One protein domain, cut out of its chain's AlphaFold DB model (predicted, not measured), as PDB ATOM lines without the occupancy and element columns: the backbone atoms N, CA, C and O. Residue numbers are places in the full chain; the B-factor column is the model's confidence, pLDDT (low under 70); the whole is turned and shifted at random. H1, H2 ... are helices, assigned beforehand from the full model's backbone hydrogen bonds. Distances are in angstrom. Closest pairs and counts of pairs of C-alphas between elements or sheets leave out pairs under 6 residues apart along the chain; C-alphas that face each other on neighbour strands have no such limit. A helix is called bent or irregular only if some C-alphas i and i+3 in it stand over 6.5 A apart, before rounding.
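What this domain is: This is residues 38 to 131 of the 265 residues of the protein "Hypothetical protein" of Notodromas monacha (UniProt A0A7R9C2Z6). Look first for a long, loose helical hairpin, H1 going out and the bent H2 coming back, with a small head of two shorter helices, H3 and H4, packed on H2's second arm, H2b. The turn of the hairpin sticks out with residues 66 to 71, and the head lies toward the other end of the long axis. The printed part has 94 residues with four named helices in the order H1, H2, H3, H4 and no named strand; the class is all helix. The whole is loose, with a radius of gyration of the C-alphas of 17.5 A, and its C-alphas span 57 by 23 by 17 A, a rod in outline.

How they stand to each other: Begin with H1, residues 39 to 65, which has a kink of 29 degrees near residue 47 and is only just irregular, C-alphas 44 and 47 being 6.8 A apart. Next comes H2, residues 74 to 104, assigned as one helix by its hydrogen bonds but bent: C-alphas 91 and 94 are 7.4 A apart. Its arms, H2a, residues 74 to 91, and H2b, residues 94 to 104, stand at a steep tilt of 69 degrees, only just short of about perpendicular. H1 and H2a form a hairpin and touch, opposite ways at a steep tilt of 42 degrees; their closest C-alphas, Ala 56 and Ala 84, are 4.7 A apart. With residues 39 to 45 alone, H1 touches H2b at a shallow tilt of 30 degrees, opposite ways, closest at the C-alphas of Val 41 and Lys 99, 5.5 A. H3, residues 113 to 124, touches H2b with residues 113 to 117 alone, about perpendicular at 84 degrees; the closest C-alphas, Leu 98 and Ile 117, are 7.4 A apart. H4, residues 126 to 130, touches H2b, closest at the C-alphas of Pro 94 and Phe 129, 4.6 A. H3 and H4 only just touch, only at the corner by their link, with 3 pairs of C-alphas within 8 A; H4 is apart from H1. In H2a, H2b and H3 every O i to N i+4 pair is within hydrogen-bond range; in H1 20 of 23 are, and in H4 0 of 1, beside 2 of 2 O i to N i+3 pairs.

Where its parts are: Find C-alpha 39 at (171.024, 289.420, 266.458); from there H1 runs 38.4 A to C-alpha 65 at (185.385, 284.269, 301.720). H2a covers 26.0 A, H2b 15.5 A, H3 15.9 A and H4 8.1 A, ending at C-alpha 130 at (160.281, 292.185, 282.342).

The domain as a whole: The C-alphas farthest apart are those of Ser 68 and Gly 108, 57.3 A. The printed part has no cut and no long link, and no printed residue is under 70 in pLDDT.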
ATOM      1  N   GLY A  38     167.033 290.720 265.481       80.69
ATOM      2  CA  GLY A  38     167.364 290.606 266.903       80.69
ATOM      3  C   GLY A  38     168.815 290.192 267.201       80.69
ATOM      4  O   GLY A  38     169.233 290.296 268.354       80.69
ATOM      5  N   ASN A  39     169.627 289.791 266.211       86.50
ATOM      6  CA  ASN A  39     171.024 289.420 266.458       86.50
ATOM      7  C   ASN A  39     171.874 290.619 266.905       86.50
ATOM      8  O   ASN A  39     172.753 290.442 267.738       86.50
ATOM      9  N   GLY A  40     171.573 291.835 266.433       86.00
ATOM     10  CA  GLY A  40     172.248 293.056 266.898       86.00
ATOM     11  C   GLY A  40     172.099 293.272 268.408       86.00
ATOM     12  O   GLY A  40     173.089 293.490 269.099       86.00
ATOM     13  N   VAL A  41     170.888 293.087 268.948       86.69
ATOM     14  CA  VAL A  41     170.655 293.126 270.406       86.69
ATOM     15  C   VAL A  41     171.388 291.985 271.108       86.69
ATOM     16  O   VAL A  41     171.930 292.170 272.193       86.69
ATOM     17  N   ASN A  42     171.450 290.804 270.483       86.44
ATOM     18  CA  ASN A  42     172.202 289.682 271.034       86.44
ATOM     19  C   ASN A  42     173.708 289.968 271.127       86.44
ATOM     20  O   ASN A  42     174.318 289.511 272.079       86.44
ATOM     21  N   VAL A  43     174.305 290.688 270.178       89.06
ATOM     22  CA  VAL A  43     175.718 291.094 270.258       89.06
ATOM     23  C   VAL A  43     175.900 292.169 271.327       89.06
ATOM     24  O   VAL A  43     176.739 292.013 272.208       89.06
ATOM     25  N   LEU A  44     175.054 293.202 271.303       89.19
ATOM     26  CA  LEU A  44     175.120 294.330 272.234       89.19
ATOM     27  C   LEU A  44     175.006 293.898 273.701       89.19
ATOM     28  O   LEU A  44     175.642 294.494 274.563       89.19
ATOM     29  N   LYS A  45     174.224 292.853 273.994       89.88
ATOM     30  CA  LYS A  45     174.012 292.395 275.372       89.88
ATOM     31  C   LYS A  45     175.133 291.508 275.932       89.88
ATOM     32  O   LYS A  45     175.282 291.473 277.145       89.88
ATOM     33  N   ILE A  46     175.910 290.799 275.101       88.19
ATOM     34  CA  ILE A  46     176.855 289.760 275.578       88.19
ATOM     35  C   ILE A  46     177.958 290.344 276.465       88.19
ATOM     36  O   ILE A  46     178.255 289.781 277.520       88.19
ATOM     37  N   ALA A  47     178.571 291.454 276.045       91.44
ATOM     38  CA  ALA A  47     179.671 292.059 276.792       91.44
ATOM     39  C   ALA A  47     179.205 292.630 278.150       91.44
ATOM     40  O   ALA A  47     179.778 292.233 279.166       91.44
ATOM     41  N   PRO A  48     178.131 293.447 278.223       92.25
ATOM     42  CA  PRO A  48     177.573 293.901 279.499       92.25
ATOM     43  C   PRO A  48     177.119 292.758 280.415       92.25
ATOM     44  O   PRO A  48     177.385 292.788 281.611       92.25
ATOM     45  N   GLU A  49     176.468 291.731 279.860       91.62
ATOM     46  CA  GLU A  49     176.012 290.554 280.610       91.62
ATOM     47  C   GLU A  49     177.177 289.823 281.279       91.62
ATOM     48  O   GLU A  49     177.114 289.501 282.469       91.62
ATOM     49  N   SER A  50     178.260 289.617 280.529       91.38
ATOM     50  CA  SER A  50     179.471 288.964 281.028       91.38
ATOM     51  C   SER A  50     180.156 289.823 282.087       91.38
ATOM     52  O   SER A  50     180.449 289.321 283.168       91.38
ATOM     53  N   ALA A  51     180.343 291.121 281.825       93.31
ATOM     54  CA  ALA A  51     180.970 292.049 282.766       93.31
ATOM     55  C   ALA A  51     180.222 292.104 284.108       93.31
ATOM     56  O   ALA A  51     180.831 291.924 285.160       93.31
ATOM     57  N   LEU A  52     178.894 292.268 284.077       94.38
ATOM     58  CA  LEU A  52     178.066 292.291 285.286       94.38
ATOM     59  C   LEU A  52     178.104 290.958 286.031       94.38
ATOM     60  O   LEU A  52     178.196 290.949 287.256       94.38
ATOM     61  N   LYS A  53     178.056 289.835 285.307       92.25
ATOM     62  CA  LYS A  53     178.104 288.503 285.917       92.25
ATOM     63  C   LYS A  53     179.443 288.258 286.610       92.25
ATOM     64  O   LYS A  53     179.440 287.817 287.753       92.25
ATOM     65  N   PHE A  54     180.566 288.555 285.955       93.06
ATOM     66  CA  PHE A  54     181.893 288.395 286.558       93.06
ATOM     67  C   PHE A  54     182.078 289.325 287.754       93.06
ATOM     68  O   PHE A  54     182.475 288.863 288.819       93.06
ATOM     69  N   MET A  55     181.711 290.601 287.620       93.94
ATOM     70  CA  MET A  55     181.785 291.565 288.718       93.94
ATOM     71  C   MET A  55     180.965 291.108 289.931       93.94
ATOM     72  O   MET A  55     181.477 291.079 291.048       93.94
ATOM     73  N   ALA A  56     179.709 290.706 289.720       94.00
ATOM     74  CA  ALA A  56     178.840 290.228 290.789       94.00
ATOM     75  C   ALA A  56     179.348 288.922 291.415       94.00
ATOM     76  O   ALA A  56     179.239 288.733 292.624       94.00
ATOM     77  N   TYR A  57     179.928 288.031 290.607       92.56
ATOM     78  CA  TYR A  57     180.496 286.773 291.082       92.56
ATOM     79  C   TYR A  57     181.723 287.000 291.964       92.56
ATOM     80  O   TYR A  57     181.800 286.434 293.052       92.56
ATOM     81  N   GLU A  58     182.653 287.861 291.544       91.62
ATOM     82  CA  GLU A  58     183.825 288.213 292.354       91.62
ATOM     83  C   GLU A  58     183.426 288.900 293.663       91.62
ATOM     84  O   GLU A  58     183.955 288.563 294.721       91.62
ATOM     85  N   GLN A  59     182.444 289.805 293.625       93.00
ATOM     86  CA  GLN A  59     181.926 290.448 294.835       93.00
ATOM     87  C   GLN A  59     181.268 289.439 295.785       93.00
ATOM     88  O   GLN A  59     181.572 289.447 296.976       93.00
ATOM     89  N   ALA A  60     180.425 288.542 295.270       91.44
ATOM     90  CA  ALA A  60     179.782 287.504 296.073       91.44
ATOM     91  C   ALA A  60     180.815 286.554 296.698       91.44
ATOM     92  O   ALA A  60     180.760 286.285 297.895       91.44
ATOM     93  N   LYS A  61     181.811 286.105 295.923       89.69
ATOM     94  CA  LYS A  61     182.918 285.292 296.446       89.69
ATOM     95  C   LYS A  61     183.701 286.022 297.534       89.69
ATOM     96  O   LYS A  61     184.006 285.410 298.550       89.69
ATOM     97  N   ARG A  62     184.020 287.308 297.342       88.94
ATOM     98  CA  ARG A  62     184.754 288.116 298.330       88.94
ATOM     99  C   ARG A  62     183.980 288.243 299.641       88.94
ATOM    100  O   ARG A  62     184.579 288.131 300.701       88.94
ATOM    101  N   GLN A  63     182.664 288.435 299.566       89.12
ATOM    102  CA  GLN A  63     181.809 288.499 300.753       89.12
ATOM    103  C   GLN A  63     181.724 287.158 301.488       89.12
ATOM    104  O   GLN A  63     181.779 287.148 302.712       89.12
ATOM    105  N   ILE A  64     181.627 286.038 300.765       86.75
ATOM    106  CA  ILE A  64     181.568 284.699 301.377       86.75
ATOM    107  C   ILE A  64     182.922 284.306 301.979       86.75
ATOM    108  O   ILE A  64     182.974 283.732 303.061       86.75
ATOM    109  N   ARG A  65     184.025 284.619 301.289       85.75
ATOM    110  CA  ARG A  65     185.385 284.269 301.720       85.75
ATOM    111  C   ARG A  65     185.838 285.065 302.951       85.75
ATOM    112  O   ARG A  65     186.583 284.527 303.769       85.75
ATOM    113  N   GLY A  66     185.403 286.320 303.092       83.06
ATOM    114  CA  GLY A  66     185.856 287.204 304.173       83.06
ATOM    115  C   GLY A  66     187.388 287.294 304.217       83.06
ATOM    116  O   GLY A  66     188.023 287.446 303.173       83.06
ATOM    117  N   ASP A  67     187.967 287.125 305.409       75.81
ATOM    118  CA  ASP A  67     189.425 287.103 305.635       75.81
ATOM    119  C   ASP A  67     190.066 285.710 305.470       75.81
ATOM    120  O   ASP A  67     191.277 285.543 305.628       75.81
ATOM    121  N   SER A  68     189.282 284.676 305.151       76.06
ATOM    122  CA  SER A  68     189.802 283.308 305.052       76.06
ATOM    123  C   SER A  68     190.584 283.086 303.756       76.06
ATOM    124  O   SER A  68     190.089 283.318 302.656       76.06
ATOM    125  N   GLN A  69     191.789 282.520 303.847       74.06
ATOM    126  CA  GLN A  69     192.563 282.121 302.661       74.06
ATOM    127  C   GLN A  69     192.061 280.819 302.008       74.06
ATOM    128  O   GLN A  69     192.526 280.474 300.926       74.06
ATOM    129  N   LEU A  70     191.084 280.132 302.607       76.31
ATOM    130  CA  LEU A  70     190.553 278.860 302.115       76.31
ATOM    131  C   LEU A  70     189.825 278.991 300.766       76.31
ATOM    132  O   LEU A  70     189.136 279.977 300.490       76.31
ATOM    133  N   GLU A  71     189.971 277.958 299.935       80.56
ATOM    134  CA  GLU A  71     189.197 277.770 298.707       80.56
ATOM    135  C   GLU A  71     187.706 277.593 299.044       80.56
ATOM    136  O   GLU A  71     187.343 276.798 299.911       80.56
ATOM    137  N   LEU A  72     186.829 278.299 298.320       82.50
ATOM    138  CA  LEU A  72     185.378 278.176 298.500       82.50
ATOM    139  C   LEU A  72     184.904 276.759 298.176       82.50
ATOM    140  O   LEU A  72     185.314 276.187 297.157       82.50
ATOM    141  N   ARG A  73     183.978 276.234 298.978       87.38
ATOM    142  CA  ARG A  73     183.304 274.955 298.734       87.38
ATOM    143  C   ARG A  73     182.459 275.035 297.465       87.38
ATOM    144  O   ARG A  73     182.022 276.105 297.039       87.38
ATOM    145  N   LEU A  74     182.174 273.880 296.874       84.50
ATOM    146  CA  LEU A  74     181.391 273.785 295.641       84.50
ATOM    147  C   LEU A  74     180.034 274.506 295.736       84.50
ATOM    148  O   LEU A  74     179.678 275.288 294.854       84.50
ATOM    149  N   TRP A  75     179.299 274.286 296.827       83.56
ATOM    150  CA  TRP A  75     177.981 274.885 297.037       83.56
ATOM    151  C   TRP A  75     178.047 276.409 297.244       83.56
ATOM    152  O   TRP A  75     177.147 277.123 296.811       83.56
ATOM    153  N   GLU A  76     179.132 276.936 297.820       88.75
ATOM    154  CA  GLU A  76     179.354 278.384 297.968       88.75
ATOM    155  C   GLU A  76     179.597 279.035 296.606       88.75
ATOM    156  O   GLU A  76     178.988 280.056 296.279       88.75
ATOM    157  N   ARG A  77     180.428 278.406 295.763       88.56
ATOM    158  CA  ARG A  77     180.642 278.842 294.371       88.56
ATOM    159  C   ARG A  77     179.346 278.787 293.576       88.56
ATOM    160  O   ARG A  77     179.086 279.692 292.783       88.56
ATOM    161  N   PHE A  78     178.538 277.753 293.796       88.31
ATOM    162  CA  PHE A  78     177.231 277.604 293.172       88.31
ATOM    163  C   PHE A  78     176.283 278.741 293.567       88.31
ATOM    164  O   PHE A  78     175.723 279.392 292.687       88.31
ATOM    165  N   LEU A  79     176.146 279.042 294.863       89.00
ATOM    166  CA  LEU A  79     175.283 280.126 295.347       89.00
ATOM    167  C   LEU A  79     175.766 281.503 294.883       89.00
ATOM    168  O   LEU A  79     174.961 282.297 294.394       89.00
ATOM    169  N   ALA A  80     177.074 281.768 294.954       90.94
ATOM    170  CA  ALA A  80     177.669 282.992 294.421       90.94
ATOM    171  C   ALA A  80     177.396 283.134 292.915       90.94
ATOM    172  O   ALA A  80     177.030 284.208 292.438       90.94
ATOM    173  N   GLY A  81     177.526 282.038 292.164       90.44
ATOM    174  CA  GLY A  81     177.242 281.984 290.732       90.44
ATOM    175  C   GLY A  81     175.765 282.208 290.410       90.44
ATOM    176  O   GLY A  81     175.448 282.955 289.484       90.44
ATOM    177  N   ALA A  82     174.862 281.611 291.189       90.06
ATOM    178  CA  ALA A  82     173.421 281.783 291.046       90.06
ATOM    179  C   ALA A  82     172.992 283.226 291.344       90.06
ATOM    180  O   ALA A  82     172.239 283.810 290.563       90.06
ATOM    181  N   PHE A  83     173.517 283.830 292.414       91.12
ATOM    182  CA  PHE A  83     173.279 285.233 292.754       91.12
ATOM    183  C   PHE A  83     173.802 286.177 291.667       91.12
ATOM    184  O   PHE A  83     173.059 287.019 291.164       91.12
ATOM    185  N   ALA A  84     175.053 285.993 291.242       92.25
ATOM    186  CA  ALA A  84     175.659 286.791 290.181       92.25
ATOM    187  C   ALA A  84     174.898 286.666 288.855       92.25
ATOM    188  O   ALA A  84     174.674 287.657 288.155       92.25
ATOM    189  N   GLY A  85     174.461 285.448 288.528       90.69
ATOM    190  CA  GLY A  85     173.603 285.166 287.385       90.69
ATOM    191  C   GLY A  85     172.266 285.892 287.484       90.69
ATOM    192  O   GLY A  85     171.878 286.558 286.530       90.69
ATOM    193  N   ALA A  86     171.588 285.822 288.632       91.56
ATOM    194  CA  ALA A  86     170.324 286.515 288.857       91.56
ATOM    195  C   ALA A  86     170.479 288.038 288.729       91.56
ATOM    196  O   ALA A  86     169.714 288.649 287.987       91.56
ATOM    197  N   LEU A  87     171.496 288.628 289.363       92.81
ATOM    198  CA  LEU A  87     171.748 290.071 289.349       92.81
ATOM    199  C   LEU A  87     172.066 290.593 287.941       92.81
ATOM    200  O   LEU A  87     171.443 291.550 287.477       92.81
ATOM    201  N   SER A  88     172.995 289.938 287.234       92.94
ATOM    202  CA  SER A  88     173.308 290.282 285.840       92.94
ATOM    203  C   SER A  88     172.061 290.152 284.962       92.94
ATOM    204  O   SER A  88     171.719 291.055 284.193       92.94
ATOM    205  N   GLN A  89     171.298 289.073 285.147       91.50
ATOM    206  CA  GLN A  89     170.072 288.843 284.401       91.50
ATOM    207  C   GLN A  89     169.008 289.910 284.680       91.50
ATOM    208  O   GLN A  89     168.310 290.277 283.740       91.50
ATOM    209  N   SER A  90     168.873 290.434 285.903       93.12
ATOM    210  CA  SER A  90     167.939 291.528 286.227       93.12
ATOM    211  C   SER A  90     168.233 292.799 285.429       93.12
ATOM    212  O   SER A  90     167.306 293.445 284.935       93.12
ATOM    213  N   ALA A  91     169.514 293.141 285.278       93.00
ATOM    214  CA  ALA A  91     169.948 294.320 284.534       93.00
ATOM    215  C   ALA A  91     169.798 294.134 283.014       93.00
ATOM    216  O   ALA A  91     169.357 295.041 282.310       93.00
ATOM    217  N   ILE A  92     170.118 292.941 282.504       93.56
ATOM    218  CA  ILE A  92     170.111 292.636 281.064       93.56
ATOM    219  C   ILE A  92     168.726 292.230 280.545       93.56
ATOM    220  O   ILE A  92     168.478 292.271 279.336       93.56
ATOM    221  N   TYR A  93     167.788 291.881 281.430       92.62
ATOM    222  CA  TYR A  93     166.479 291.345 281.054       92.62
ATOM    223  C   TYR A  93     165.723 292.157 279.986       92.62
ATOM    224  O   TYR A  93     165.209 291.543 279.044       92.62
ATOM    225  N   PRO A  94     165.686 293.507 280.038       92.31
ATOM    226  CA  PRO A  94     165.027 294.308 279.008       92.31
ATOM    227  C   PRO A  94     165.559 294.051 277.593       92.31
ATOM    228  O   PRO A  94     164.780 293.990 276.638       92.31
ATOM    229  N   LEU A  95     166.873 293.852 277.452       91.81
ATOM    230  CA  LEU A  95     167.511 293.543 276.171       91.81
ATOM    231  C   LEU A  95     167.171 292.126 275.699       91.81
ATOM    232  O   LEU A  95     167.013 291.907 274.499       91.81
ATOM    233  N   GLU A  96     166.999 291.166 276.612       89.44
ATOM    234  CA  GLU A  96     166.536 289.816 276.256       89.44
ATOM    235  C   GLU A  96     165.109 289.826 275.716       89.44
ATOM    236  O   GLU A  96     164.837 289.210 274.682       89.44
ATOM    237  N   VAL A  97     164.203 290.569 276.357       89.50
ATOM    238  CA  VAL A  97     162.839 290.729 275.838       89.50
ATOM    239  C   VAL A  97     162.874 291.402 274.473       89.50
ATOM    240  O   VAL A  97     162.270 290.896 273.528       89.50
ATOM    241  N   LEU A  98     163.627 292.493 274.333       90.12
ATOM    242  CA  LEU A  98     163.733 293.233 273.079       90.12
ATOM    243  C   LEU A  98     164.284 292.376 271.935       90.12
ATOM    244  O   LEU A  98     163.749 292.403 270.827       90.12
ATOM    245  N   LYS A  99     165.314 291.570 272.204       89.38
ATOM    246  CA  LYS A  99     165.848 290.583 271.259       89.38
ATOM    247  C   LYS A  99     164.762 289.615 270.809       89.38
ATOM    248  O   LYS A  99     164.627 289.400 269.607       89.38
ATOM    249  N   THR A 100     164.001 289.041 271.742       87.31
ATOM    250  CA  THR A 100     162.912 288.107 271.428       87.31
ATOM    251  C   THR A 100     161.826 288.783 270.588       87.31
ATOM    252  O   THR A 100     161.383 288.206 269.600       87.31
ATOM    253  N   ARG A 101     161.453 290.033 270.892       84.31
ATOM    254  CA  ARG A 101     160.478 290.801 270.095       84.31
ATOM    255  C   ARG A 101     160.966 291.079 268.681       84.31
ATOM    256  O   ARG A 101     160.257 290.785 267.729       84.31
ATOM    257  N   LEU A 102     162.192 291.573 268.529       85.31
ATOM    258  CA  LEU A 102     162.780 291.834 267.213       85.31
ATOM    259  C   LEU A 102     162.967 290.550 266.396       85.31
ATOM    260  O   LEU A 102     162.829 290.574 265.178       85.31
ATOM    261  N   ALA A 103     163.276 289.432 267.054       82.75
ATOM    262  CA  ALA A 103     163.409 288.124 266.421       82.75
ATOM    263  C   ALA A 103     162.065 287.507 265.996       82.75
ATOM    264  O   ALA A 103     162.062 286.556 265.225       82.75
ATOM    265  N   LEU A 104     160.935 287.994 266.502       78.12
ATOM    266  CA  LEU A 104     159.606 287.486 266.149       78.12
ATOM    267  C   LEU A 104     158.790 288.476 265.321       78.12
ATOM    268  O   LEU A 104     157.776 288.079 264.754       78.12
ATOM    269  N   GLY A 105     159.228 289.733 265.259       74.38
ATOM    270  CA  GLY A 105     158.561 290.777 264.502       74.38
ATOM    271  C   GLY A 105     158.618 290.545 262.995       74.38
ATOM    272  O   GLY A 105     159.604 290.018 262.449       74.38
ATOM    273  N   THR A 106     157.554 290.968 262.320       73.81
ATOM    274  CA  THR A 106     157.437 290.866 260.863       73.81
ATOM    275  C   THR A 106     158.305 291.905 260.154       73.81
ATOM    276  O   THR A 106     158.808 292.864 260.757       73.81
ATOM    277  N   THR A 107     158.548 291.707 258.856       73.06
ATOM    278  CA  THR A 107     159.289 292.685 258.041       73.06
ATOM    279  C   THR A 107     158.623 294.061 258.126       73.06
ATOM    280  O   THR A 107     157.444 294.192 257.825       73.06
ATOM    281  N   GLY A 108     159.378 295.091 258.526       72.94
ATOM    282  CA  GLY A 108     158.882 296.471 258.603       72.94
ATOM    283  C   GLY A 108     158.144 296.839 259.898       72.94
ATOM    284  O   GLY A 108     157.764 297.992 260.064       72.94
ATOM    285  N   GLU A 109     157.976 295.915 260.854       77.38
ATOM    286  CA  GLU A 109     157.310 296.232 262.129       77.38
ATOM    287  C   GLU A 109     158.115 297.217 262.998       77.38
ATOM    288  O   GLU A 109     157.528 298.019 263.737       77.38
ATOM    289  N   TYR A 110     159.448 297.151 262.891       81.88
ATOM    290  CA  TYR A 110     160.413 297.985 263.605       81.88
ATOM    291  C   TYR A 110     161.539 298.428 262.663       81.88
ATOM    292  O   TYR A 110     162.153 297.592 261.997       81.88
ATOM    293  N   HIS A 111     161.872 299.720 262.672       81.50
ATOM    294  CA  HIS A 111     162.973 300.285 261.872       81.50
ATOM    295  C   HIS A 111     164.337 300.199 262.576       81.50
ATOM    296  O   HIS A 111     165.370 300.525 261.999       81.50
ATOM    297  N   GLY A 112     164.359 299.747 263.831       83.94
ATOM    298  CA  GLY A 112     165.576 299.582 264.614       83.94
ATOM    299  C   GLY A 112     165.301 299.286 266.086       83.94
ATOM    300  O   GLY A 112     164.154 299.191 266.523       83.94
ATOM    301  N   ILE A 113     166.380 299.168 266.863       87.50
ATOM    302  CA  ILE A 113     166.331 298.873 268.304       87.50
ATOM    303  C   ILE A 113     165.600 299.995 269.060       87.50
ATOM    304  O   ILE A 113     164.692 299.720 269.842       87.50
ATOM    305  N   PHE A 114     165.939 301.260 268.789       89.94
ATOM    306  CA  PHE A 114     165.317 302.417 269.445       89.94
ATOM    307  C   PHE A 114     163.839 302.592 269.081       89.94
ATOM    308  O   PHE A 114     163.031 302.927 269.948       89.94
ATOM    309  N   ASP A 115     163.479 302.331 267.822       88.69
ATOM    310  CA  ASP A 115     162.087 302.356 267.367       88.69
ATOM    311  C   ASP A 115     161.255 301.289 268.095       88.69
ATOM    312  O   ASP A 115     160.212 301.588 268.678       88.69
ATOM    313  N   ALA A 116     161.788 300.066 268.198       87.44
ATOM    314  CA  ALA A 116     161.165 298.992 268.964       87.44
ATOM    315  C   ALA A 116     160.989 299.340 270.445       87.44
ATOM    316  O   ALA A 116     159.894 299.167 270.979       87.44
ATOM    317  N   ILE A 117     162.011 299.899 271.101       90.56
ATOM    318  CA  ILE A 117     161.902 300.340 272.501       90.56
ATOM    319  C   ILE A 117     160.795 301.388 272.649       90.56
ATOM    320  O   ILE A 117     159.946 301.263 273.534       90.56
ATOM    321  N   ARG A 118     160.773 302.407 271.782       90.00
ATOM    322  CA  ARG A 118     159.785 303.493 271.835       90.00
ATOM    323  C   ARG A 118     158.364 302.961 271.635       90.00
ATOM    324  O   ARG A 118     157.478 303.308 272.417       90.00
ATOM    325  N   LYS A 119     158.154 302.108 270.630       86.88
ATOM    326  CA  LYS A 119     156.851 301.518 270.288       86.88
ATOM    327  C   LYS A 119     156.339 300.594 271.394       86.88
ATOM    328  O   LYS A 119     155.208 300.760 271.844       86.88
ATOM    329  N   ILE A 120     157.188 299.700 271.903       86.19
ATOM    330  CA  ILE A 120     156.846 298.798 273.015       86.19
ATOM    331  C   ILE A 120     156.522 299.605 274.275       86.19
ATOM    332  O   ILE A 120     155.491 299.372 274.901       86.19
ATOM    333  N   ARG A 121     157.344 300.603 274.627       88.19
ATOM    334  CA  ARG A 121     157.107 301.447 275.808       88.19
ATOM    335  C   ARG A 121     155.783 302.204 275.717       88.19
ATOM    336  O   ARG A 121     155.081 302.284 276.718       88.19
ATOM    337  N   ARG A 122     155.449 302.752 274.543       85.19
ATOM    338  CA  ARG A 122     154.218 303.532 274.334       85.19
ATOM    339  C   ARG A 122     152.957 302.673 274.416       85.19
ATOM    340  O   ARG A 122     151.948 303.156 274.911       85.19
ATOM    341  N   VAL A 123     153.008 301.431 273.934       81.25
ATOM    342  CA  VAL A 123     151.813 300.577 273.819       81.25
ATOM    343  C   VAL A 123     151.663 299.601 274.982       81.25
ATOM    344  O   VAL A 123     150.561 299.398 275.479       81.25
ATOM    345  N   GLU A 124     152.754 298.982 275.425       80.31
ATOM    346  CA  GLU A 124     152.730 297.932 276.454       80.31
ATOM    347  C   GLU A 124     153.187 298.423 277.832       80.31
ATOM    348  O   GLU A 124     153.022 297.713 278.829       80.31
ATOM    349  N   GLY A 125     153.786 299.615 277.897       85.00
ATOM    350  CA  GLY A 125     154.387 300.167 279.106       85.00
ATOM    351  C   GLY A 125     155.742 299.544 279.456       85.00
ATOM    352  O   GLY A 125     156.188 298.556 278.868       85.00
ATOM    353  N   ILE A 126     156.415 300.114 280.459       86.31
ATOM    354  CA  ILE A 126     157.777 299.708 280.854       86.31
ATOM    355  C   ILE A 126     157.840 298.294 281.459       86.31
ATOM    356  O   ILE A 126     158.838 297.593 281.318       86.31
ATOM    357  N   ARG A 127     156.747 297.824 282.072       86.06
ATOM    358  CA  ARG A 127     156.672 296.481 282.676       86.06
ATOM    359  C   ARG A 127     156.773 295.355 281.640       86.06
ATOM    360  O   ARG A 127     157.137 294.233 281.986       86.06
ATOM    361  N   SER A 128     156.478 295.638 280.369       85.62
ATOM    362  CA  SER A 128     156.562 294.658 279.279       85.62
ATOM    363  C   SER A 128     157.976 294.104 279.073       85.62
ATOM    364  O   SER A 128     158.125 292.924 278.751       85.62
ATOM    365  N   PHE A 129     159.003 294.911 279.358       89.38
ATOM    366  CA  PHE A 129     160.415 294.536 279.265       89.38
ATOM    367  C   PHE A 129     160.856 293.509 280.313       89.38
ATOM    368  O   PHE A 129     161.947 292.975 280.185       89.38
ATOM    369  N   TYR A 130     160.017 293.194 281.306       90.94
ATOM    370  CA  TYR A 130     160.281 292.185 282.342       90.94
ATOM    371  C   TYR A 130     159.346 290.966 282.256       90.94
ATOM    372  O   TYR A 130     159.273 290.144 283.174       90.94
ATOM    373  N   ARG A 131     158.621 290.795 281.142       87.69
ATOM    374  CA  ARG A 131     157.742 289.630 280.950       87.69
ATOM    375  C   ARG A 131     158.534 288.327 280.905       87.69
ATOM    376  O   ARG A 131     159.452 288.178 280.111       87.69
TER     377      ARG A 131